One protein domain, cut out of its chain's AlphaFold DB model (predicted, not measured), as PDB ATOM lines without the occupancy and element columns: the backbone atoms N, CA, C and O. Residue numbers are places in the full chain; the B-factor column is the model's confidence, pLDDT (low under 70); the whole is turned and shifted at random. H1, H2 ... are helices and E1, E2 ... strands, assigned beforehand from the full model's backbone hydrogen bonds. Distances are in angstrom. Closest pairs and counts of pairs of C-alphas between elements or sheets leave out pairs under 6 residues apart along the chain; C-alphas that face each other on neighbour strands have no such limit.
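What this domain is: This is residues 21 to 85 of the 85 residues of an uncharacterized protein of Thorarchaeota archaeon (strain OWC) (UniProt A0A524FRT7). Picture a narrow sheet of three long antiparallel strands, E2, E1 and E3, with the short helices H2 and H3 arching back past one side of it in a loose arm and the helix H1 at the end of the sheet where E1 begins. H2 only grazes the sheet and H3 is not on it. The printed part has 65 residues with three named helices and three named strands, in the order H1 E1 E2 H2 H3 E3; the class is mixed, helices and strands, and the sheet order is E2 E1 E3. The whole is only just loose, close to compact, with a radius of gyration of the C-alphas of 13.1 A, and a rod in outline, spanning 41 by 19 by 15 A.

How they stand to each other: Start at H1, residues 21 to 28, and go on to E1, residues 34 to 40; their closest C-alphas, those of Val 23 and Lys 34, are 5.9 A apart. E1 and E2, residues 45 to 50, are a hairpin, antiparallel at 163 degrees, with N 37 and O 48 within hydrogen-bond range at 2.8 A. Look on the other side of E1 for E3, residues 78 to 84, also antiparallel to it at 163 degrees; N 36 and O 82 are 2.9 A apart. H1 is on this sheet but only grazes it, with residues 22 to 27. H2, residues 53 to 61, also only grazes it, with residues 55 to 59; its closest C-alpha to E2 is that of Leu 56, 6.7 A from that of Leu 50. H2 and H3, residues 63 to 68, are close but not clearly touching, at a steep tilt of 66 degrees, the same way; their closest C-alphas, those of Tyr 59 and Arg 65, are 6.9 A apart. H3 is apart from E1 and E2. E2, H2, H3 and E3 form a split strand-helix-strand unit, two strands running the same way with E1 between them, and its crossover is right-handed. In H1, H2 and H3 every O i to N i+4 pair is within hydrogen-bond range.

Where its parts are: Find C-alpha 21 at (68.928, 111.124, 171.573), where H1 begins its 10.8 A. E1 runs 19.3 A and E2 16.2 A; H2 begins at C-alpha 53, (66.277, 117.482, 170.405), and covers 12.5 A, and H3 8.6 A. E3 runs 19.7 A to C-alpha 84 at (81.205, 114.205, 167.781).

The domain as a whole: The C-alphas farthest apart, those of Lys 29 and Gly 71, are 41.0 A apart. The printed part has no cut and no long link. Confidence is under 70 at residues 63, 67 and 69 to 76; the mean pLDDT of the printed part is 84.2.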
ATOM      1  N   ALA A  21      69.273 111.877 170.367       92.69
ATOM      2  CA  ALA A  21      68.928 111.124 171.573       92.69
ATOM      3  C   ALA A  21      70.149 110.397 172.180       92.69
ATOM      4  O   ALA A  21      70.237 110.225 173.398       92.69
ATOM      5  N   GLN A  22      71.110 109.964 171.354       91.12
ATOM      6  CA  GLN A  22      72.370 109.382 171.835       91.12
ATOM      7  C   GLN A  22      73.314 110.453 172.391       91.12
ATOM      8  O   GLN A  22      73.881 110.265 173.469       91.12
ATOM      9  N   VAL A  23      73.428 111.591 171.700       92.19
ATOM     10  CA  VAL A  23      74.196 112.763 172.146       92.19
ATOM     11  C   VAL A  23      73.710 113.248 173.512       92.19
ATOM     12  O   VAL A  23      74.520 113.447 174.413       92.19
ATOM     13  N   GLU A  24      72.402 113.376 173.724       93.25
ATOM     14  CA  GLU A  24      71.844 113.778 175.019       93.25
ATOM     15  C   GLU A  24      72.199 112.793 176.136       93.25
ATOM     16  O   GLU A  24      72.634 113.210 177.211       93.25
ATOM     17  N   LYS A  25      72.086 111.482 175.881       91.75
ATOM     18  CA  LYS A  25      72.485 110.446 176.847       91.75
ATOM     19  C   LYS A  25      73.970 110.528 177.197       91.75
ATOM     20  O   LYS A  25      74.333 110.328 178.354       91.75
ATOM     21  N   ALA A  26      74.833 110.807 176.224       90.94
ATOM     22  CA  ALA A  26      76.262 111.005 176.450       90.94
ATOM     23  C   ALA A  26      76.542 112.267 177.280       90.94
ATOM     24  O   ALA A  26      77.308 112.222 178.244       90.94
ATOM     25  N   ARG A  27      75.836 113.365 176.996       92.38
ATOM     26  CA  ARG A  27      75.920 114.611 177.775       92.38
ATOM     27  C   ARG A  27      75.466 114.440 179.219       92.38
ATOM     28  O   ARG A  27      76.120 114.950 180.122       92.38
ATOM     29  N   GLN A  28      74.402 113.676 179.460       92.31
ATOM     30  CA  GLN A  28      73.948 113.341 180.817       92.31
ATOM     31  C   GLN A  28      74.994 112.544 181.613       92.31
ATOM     32  O   GLN A  28      75.012 112.607 182.839       92.31
ATOM     33  N   LYS A  29      75.897 111.830 180.928       92.06
ATOM     34  CA  LYS A  29      77.045 111.129 181.527       92.06
ATOM     35  C   LYS A  29      78.295 112.008 181.669       92.06
ATOM     36  O   LYS A  29      79.329 111.510 182.104       92.06
ATOM     37  N   GLY A  30      78.218 113.290 181.305       91.25
ATOM     38  CA  GLY A  30      79.319 114.251 181.406       91.25
ATOM     39  C   GLY A  30      80.226 114.346 180.173       91.25
ATOM     40  O   GLY A  30      81.274 114.978 180.263       91.25
ATOM     41  N   GLN A  31      79.859 113.745 179.035       90.25
ATOM     42  CA  GLN A  31      80.611 113.875 177.775       90.25
ATOM     43  C   GLN A  31      80.192 115.142 177.007       90.25
ATOM     44  O   GLN A  31      79.008 115.482 176.974       90.25
ATOM     45  N   ASP A  32      81.119 115.837 176.335       90.31
ATOM     46  CA  ASP A  32      80.775 116.972 175.452       90.31
ATOM     47  C   ASP A  32      80.369 116.486 174.055       90.31
ATOM     48  O   ASP A  32      80.986 116.816 173.042       90.31
ATOM     49  N   ALA A  33      79.298 115.696 174.010       91.81
ATOM     50  CA  ALA A  33      78.742 115.208 172.762       91.81
ATOM     51  C   ALA A  33      77.934 116.300 172.038       91.81
ATOM     52  O   ALA A  33      77.232 117.115 172.663       91.81
ATOM     53  N   LYS A  34      78.013 116.297 170.704       94.44
ATOM     54  CA  LYS A  34      77.294 117.208 169.801       94.44
ATOM     55  C   LYS A  34      77.132 116.604 168.406       94.44
ATOM     56  O   LYS A  34      77.847 115.683 168.025       94.44
ATOM     57  N   ILE A  35      76.224 117.176 167.626       94.00
ATOM     58  CA  ILE A  35      76.030 116.869 166.211       94.00
ATOM     59  C   ILE A  35      76.216 118.137 165.385       94.00
ATOM     60  O   ILE A  35      75.599 119.165 165.656       94.00
ATOM     61  N   GLU A  36      77.067 118.069 164.369       94.81
ATOM     62  CA  GLU A  36      77.201 119.098 163.339       94.81
ATOM     63  C   GLU A  36      76.356 118.698 162.131       94.81
ATOM     64  O   GLU A  36      76.623 117.684 161.496       94.81
ATOM     65  N   ILE A  37      75.330 119.480 161.814       92.62
ATOM     66  CA  ILE A  37      74.412 119.219 160.707       92.62
ATOM     67  C   ILE A  37      74.749 120.166 159.571       92.62
ATOM     68  O   ILE A  37      74.796 121.382 159.758       92.62
ATOM     69  N   THR A  38      74.937 119.600 158.389       91.56
ATOM     70  CA  THR A  38      74.954 120.328 157.127       91.56
ATOM     71  C   THR A  38      73.653 120.034 156.396       91.56
ATOM     72  O   THR A  38      73.384 118.887 156.063       91.56
ATOM     73  N   ASN A  39      72.845 121.064 156.175       87.88
ATOM     74  CA  ASN A  39      71.649 121.015 155.347       87.88
ATOM     75  C   ASN A  39      71.925 121.848 154.093       87.88
ATOM     76  O   ASN A  39      72.111 123.059 154.190       87.88
ATOM     77  N   SER A  40      72.004 121.204 152.938       86.06
ATOM     78  CA  SER A  40      72.369 121.845 151.679       86.06
ATOM     79  C   SER A  40      71.347 121.572 150.590       86.06
ATOM     80  O   SER A  40      70.874 120.451 150.450       86.06
ATOM     81  N   ASN A  41      71.071 122.579 149.772       82.56
ATOM     82  CA  ASN A  41      70.390 122.442 148.490       82.56
ATOM     83  C   ASN A  41      71.286 123.032 147.380       82.56
ATOM     84  O   ASN A  41      72.454 123.340 147.623       82.56
ATOM     85  N   VAL A  42      70.752 123.174 146.164       79.31
ATOM     86  CA  VAL A  42      71.500 123.679 144.996       79.31
ATOM     87  C   VAL A  42      72.052 125.097 145.211       79.31
ATOM     88  O   VAL A  42      73.142 125.400 144.735       79.31
ATOM     89  N   ASP A  43      71.346 125.939 145.968       81.00
ATOM     90  CA  ASP A  43      71.649 127.370 146.086       81.00
ATOM     91  C   ASP A  43      72.222 127.768 147.453       81.00
ATOM     92  O   ASP A  43      72.657 128.903 147.652       81.00
ATOM     93  N   THR A  44      72.162 126.891 148.455       81.38
ATOM     94  CA  THR A  44      72.423 127.249 149.853       81.38
ATOM     95  C   THR A  44      72.973 126.080 150.657       81.38
ATOM     96  O   THR A  44      72.493 124.953 150.575       81.38
ATOM     97  N   ILE A  45      73.953 126.375 151.515       85.50
ATOM     98  CA  ILE A  45      74.483 125.454 152.520       85.50
ATOM     99  C   ILE A  45      74.273 126.066 153.905       85.50
ATOM    100  O   ILE A  45      74.819 127.120 154.227       85.50
ATOM    101  N   LEU A  46      73.512 125.373 154.746       86.69
ATOM    102  CA  LEU A  46      73.313 125.677 156.156       86.69
ATOM    103  C   LEU A  46      74.142 124.728 157.009       86.69
ATOM    104  O   LEU A  46      74.086 123.515 156.830       86.69
ATOM    105  N   LYS A  47      74.871 125.281 157.977       90.88
ATOM    106  CA  LYS A  47      75.595 124.504 158.983       90.88
ATOM    107  C   LYS A  47      75.120 124.905 160.366       90.88
ATOM    108  O   LYS A  47      75.108 126.091 160.688       90.88
ATOM    109  N   ILE A  48      74.735 123.925 161.171       90.94
ATOM    110  CA  ILE A  48      74.284 124.126 162.550       90.94
ATOM    111  C   ILE A  48      74.932 123.082 163.453       90.94
ATOM    112  O   ILE A  48      75.201 121.963 163.028       90.94
ATOM    113  N   THR A  49      75.170 123.433 164.710       94.44
ATOM    114  CA  THR A  49      75.635 122.486 165.726       94.44
ATOM    115  C   THR A  49      74.557 122.355 166.781       94.44
ATOM    116  O   THR A  49      74.167 123.361 167.369       94.44
ATOM    117  N   LEU A  50      74.097 121.130 167.016       93.75
ATOM    118  CA  LEU A  50      73.037 120.813 167.962       93.75
ATOM    119  C   LEU A  50      73.541 119.855 169.045       93.75
ATOM    120  O   LEU A  50      74.425 119.024 168.821       93.75
ATOM    121  N   ARG A  51      72.967 119.981 170.235       93.62
ATOM    122  CA  ARG A  51      73.303 119.225 171.450       93.62
ATOM    123  C   ARG A  51      72.083 118.559 172.086       93.62
ATOM    124  O   ARG A  51      72.250 117.798 173.035       93.62
ATOM    125  N   SER A  52      70.887 118.872 171.593       91.75
ATOM    126  CA  SER A  52      69.615 118.338 172.079       91.75
ATOM    127  C   SER A  52      68.538 118.318 170.993       91.75
ATOM    128  O   SER A  52      68.631 119.030 169.988       91.75
ATOM    129  N   ILE A  53      67.496 117.522 171.220       90.62
ATOM    130  CA  ILE A  53      66.277 117.482 170.405       90.62
ATOM    131  C   ILE A  53      65.534 118.823 170.498       90.62
ATOM    132  O   ILE A  53      65.035 119.321 169.492       90.62
ATOM    133  N   ASP A  54      65.540 119.470 171.664       91.75
ATOM    134  CA  ASP A  54      64.922 120.788 171.846       91.75
ATOM    135  C   ASP A  54      65.550 121.861 170.941       91.75
ATOM    136  O   ASP A  54      64.859 122.737 170.412       91.75
ATOM    137  N   GLU A  55      66.871 121.817 170.745       91.50
ATOM    138  CA  GLU A  55      67.559 122.715 169.815       91.50
ATOM    139  C   GLU A  55      67.190 122.420 168.354       91.50
ATOM    140  O   GLU A  55      67.044 123.356 167.562       91.50
ATOM    141  N   LEU A  56      66.969 121.148 168.002       89.62
ATOM    142  CA  LEU A  56      66.487 120.756 166.677       89.62
ATOM    143  C   LEU A  56      65.074 121.291 166.411       89.62
ATOM    144  O   LEU A  56      64.814 121.868 165.354       89.62
ATOM    145  N   ASP A  57      64.171 121.183 167.382       89.00
ATOM    146  CA  ASP A  57      62.813 121.712 167.254       89.00
ATOM    147  C   ASP A  57      62.798 123.243 167.137       89.00
ATOM    148  O   ASP A  57      62.027 123.807 166.353       89.00
ATOM    149  N   LYS A  58      63.684 123.939 167.862       88.50
ATOM    150  CA  LYS A  58      63.889 125.388 167.694       88.50
ATOM    151  C   LYS A  58      64.424 125.729 166.307       88.50
ATOM    152  O   LYS A  58      63.993 126.726 165.732       88.50
ATOM    153  N   TYR A  59      65.320 124.914 165.752       86.31
ATOM    154  CA  TYR A  59      65.815 125.096 164.389       86.31
ATOM    155  C   TYR A  59      64.687 124.976 163.353       86.31
ATOM    156  O   TYR A  59      64.563 125.851 162.494       86.31
ATOM    157  N   PHE A  60      63.813 123.971 163.464       82.56
ATOM    158  CA  PHE A  60      62.666 123.823 162.557       82.56
ATOM    159  C   PHE A  60      61.666 124.978 162.659       82.56
ATOM    160  O   PHE A  60      61.129 125.422 161.644       82.56
ATOM    161  N   LYS A  61      61.451 125.493 163.872       83.50
ATOM    162  CA  LYS A  61      60.574 126.644 164.135       83.50
ATOM    163  C   LYS A  61      61.229 127.991 163.817       83.50
ATOM    164  O   LYS A  61      60.559 129.020 163.876       83.50
ATOM    165  N   SER A  62      62.523 128.012 163.495       82.56
ATOM    166  CA  SER A  62      63.252 129.250 163.255       82.56
ATOM    167  C   SER A  62      62.802 129.907 161.954       82.56
ATOM    168  O   SER A  62      62.942 129.349 160.863       82.56
ATOM    169  N   THR A  63      62.343 131.153 162.059       69.38
ATOM    170  CA  THR A  63      62.036 132.005 160.905       69.38
ATOM    171  C   THR A  63      63.254 132.170 159.993       69.38
ATOM    172  O   THR A  63      63.096 132.261 158.782       69.38
ATOM    173  N   LEU A  64      64.475 132.120 160.542       70.69
ATOM    174  CA  LEU A  64      65.712 132.174 159.761       70.69
ATOM    175  C   LEU A  64      65.835 130.976 158.811       70.69
ATOM    176  O   LEU A  64      66.153 131.159 157.639       70.69
ATOM    177  N   ARG A  65      65.520 129.760 159.281       75.06
ATOM    178  CA  ARG A  65      65.487 128.560 158.432       75.06
ATOM    179  C   ARG A  65      64.473 128.737 157.305       75.06
ATOM    180  O   ARG A  65      64.801 128.500 156.148       75.06
ATOM    181  N   GLN A  66      63.267 129.192 157.636       73.62
ATOM    182  CA  GLN A  66      62.204 129.408 156.653       73.62
ATOM    183  C   GLN A  66      62.556 130.491 155.628       73.62
ATOM    184  O   GLN A  66      62.192 130.363 154.467       73.62
ATOM    185  N   MET A  67      63.266 131.548 156.030       69.31
ATOM    186  CA  MET A  67      63.710 132.611 155.125       69.31
ATOM    187  C   MET A  67      64.826 132.150 154.192       69.31
ATOM    188  O   MET A  67      64.828 132.535 153.027       69.31
ATOM    189  N   ILE A  68      65.748 131.324 154.685       71.56
ATOM    190  CA  ILE A  68      66.861 130.806 153.885       71.56
ATOM    191  C   ILE A  68      66.384 129.718 152.913       71.56
ATOM    192  O   ILE A  68      66.857 129.645 151.787       71.56
ATOM    193  N   LEU A  69      65.393 128.917 153.311       68.75
ATOM    194  CA  LEU A  69      64.825 127.847 152.485       68.75
ATOM    195  C   LEU A  69      63.569 128.272 151.706       68.75
ATOM    196  O   LEU A  69      62.905 127.417 151.130       68.75
ATOM    197  N   LYS A  70      63.227 129.570 151.655       60.59
ATOM    198  CA  LYS A  70      61.919 130.096 151.196       60.59
ATOM    199  C   LYS A  70      61.560 129.847 149.714       60.59
ATOM    200  O   LYS A  70      60.555 130.371 149.246       60.59
ATOM    201  N   GLY A  71      62.349 129.056 148.990       54.62
ATOM    202  CA  GLY A  71      62.073 128.597 147.625       54.62
ATOM    203  C   GLY A  71      62.390 127.119 147.367       54.62
ATOM    204  O   GLY A  71      62.239 126.676 146.235       54.62
ATOM    205  N   ALA A  72      62.815 126.351 148.375       54.47
ATOM    206  CA  ALA A  72      63.214 124.955 148.214       54.47
ATOM    207  C   ALA A  72      62.269 124.036 148.998       54.47
ATOM    208  O   ALA A  72      62.102 124.201 150.207       54.47
ATOM    209  N   ASN A  73      61.669 123.055 148.319       56.91
ATOM    210  CA  ASN A  73      60.999 121.950 149.004       56.91
ATOM    211  C   ASN A  73      62.032 121.192 149.847       56.91
ATOM    212  O   ASN A  73      63.165 120.992 149.396       56.91
ATOM    213  N   GLU A  74      61.636 120.741 151.040       58.28
ATOM    214  CA  GLU A  74      62.488 119.928 151.926       58.28
ATOM    215  C   GLU A  74      63.038 118.684 151.196       58.28
ATOM    216  O   GLU A  74      64.180 118.297 151.435       58.28
ATOM    217  N   ASP A  75      62.303 118.177 150.199       59.38
ATOM    218  CA  ASP A  75      62.682 117.066 149.309       59.38
ATOM    219  C   ASP A  75      63.919 117.322 148.430       59.38
ATOM    220  O   ASP A  75      64.510 116.385 147.902       59.38
ATOM    221  N   THR A  76      64.322 118.580 148.241       68.00
ATOM    222  CA  THR A  76      65.504 118.942 147.428       68.00
ATOM    223  C   THR A  76      66.758 119.172 148.264       68.00
ATOM    224  O   THR A  76      67.818 119.492 147.723       68.00
ATOM    225  N   SER A  77      66.640 119.042 149.588       75.94
ATOM    226  CA  SER A  77      67.735 119.287 150.513       75.94
ATOM    227  C   SER A  77      68.412 117.988 150.945       75.94
ATOM    228  O   SER A  77      67.765 117.051 151.403       75.94
ATOM    229  N   THR A  78      69.734 117.938 150.814       86.62
ATOM    230  CA  THR A  78      70.574 116.888 151.391       86.62
ATOM    231  C   THR A  78      70.950 117.292 152.808       86.62
ATOM    232  O   THR A  78      71.462 118.393 153.031       86.62
ATOM    233  N   VAL A  79      70.721 116.401 153.770       89.25
ATOM    234  CA  VAL A  79      70.988 116.670 155.184       89.25
ATOM    235  C   VAL A  79      71.909 115.605 155.749       89.25
ATOM    236  O   VAL A  79      71.564 114.428 155.767       89.25
ATOM    237  N   ILE A  80      73.067 116.035 156.243       92.81
ATOM    238  CA  ILE A  80      74.100 115.169 156.814       92.81
ATOM    239  C   ILE A  80      74.410 115.647 158.229       92.81
ATOM    240  O   ILE A  80      74.729 116.817 158.436       92.81
ATOM    241  N   GLY A  81      74.347 114.744 159.199       93.50
ATOM    242  CA  GLY A  81      74.784 114.949 160.574       93.50
ATOM    243  C   GLY A  81      76.119 114.261 160.838       93.50
ATOM    244  O   GLY A  81      76.323 113.109 160.469       93.50
ATOM    245  N   LYS A  82      77.029 114.955 161.516       93.81
ATOM    246  CA  LYS A  82      78.304 114.434 162.008       93.81
ATOM    247  C   LYS A  82      78.281 114.434 163.532       93.81
ATOM    248  O   LYS A  82      78.291 115.497 164.152       93.81
ATOM    249  N   ILE A  83      78.250 113.251 164.125       91.88
ATOM    250  CA  ILE A  83      78.294 113.042 165.571       91.88
ATOM    251  C   ILE A  83      79.742 113.201 166.041       91.88
ATOM    252  O   ILE A  83      80.669 112.664 165.432       91.88
ATOM    253  N   ILE A  84      79.926 113.957 167.118       91.50
ATOM    254  CA  ILE A  84      81.205 114.205 167.781       91.50
ATOM    255  C   ILE A  84      80.995 113.903 169.263       91.50
ATOM    256  O   ILE A  84      80.095 114.485 169.872       91.50
ATOM    257  N   MET A  85      81.798 112.989 169.808       85.88
ATOM    258  CA  MET A  85      81.706 112.459 171.176       85.88
ATOM    259  C   MET A  85      83.001 112.697 171.946       85.88
ATOM    260  O   MET A  85      84.069 112.715 171.289       85.88
TER     261      MET A  85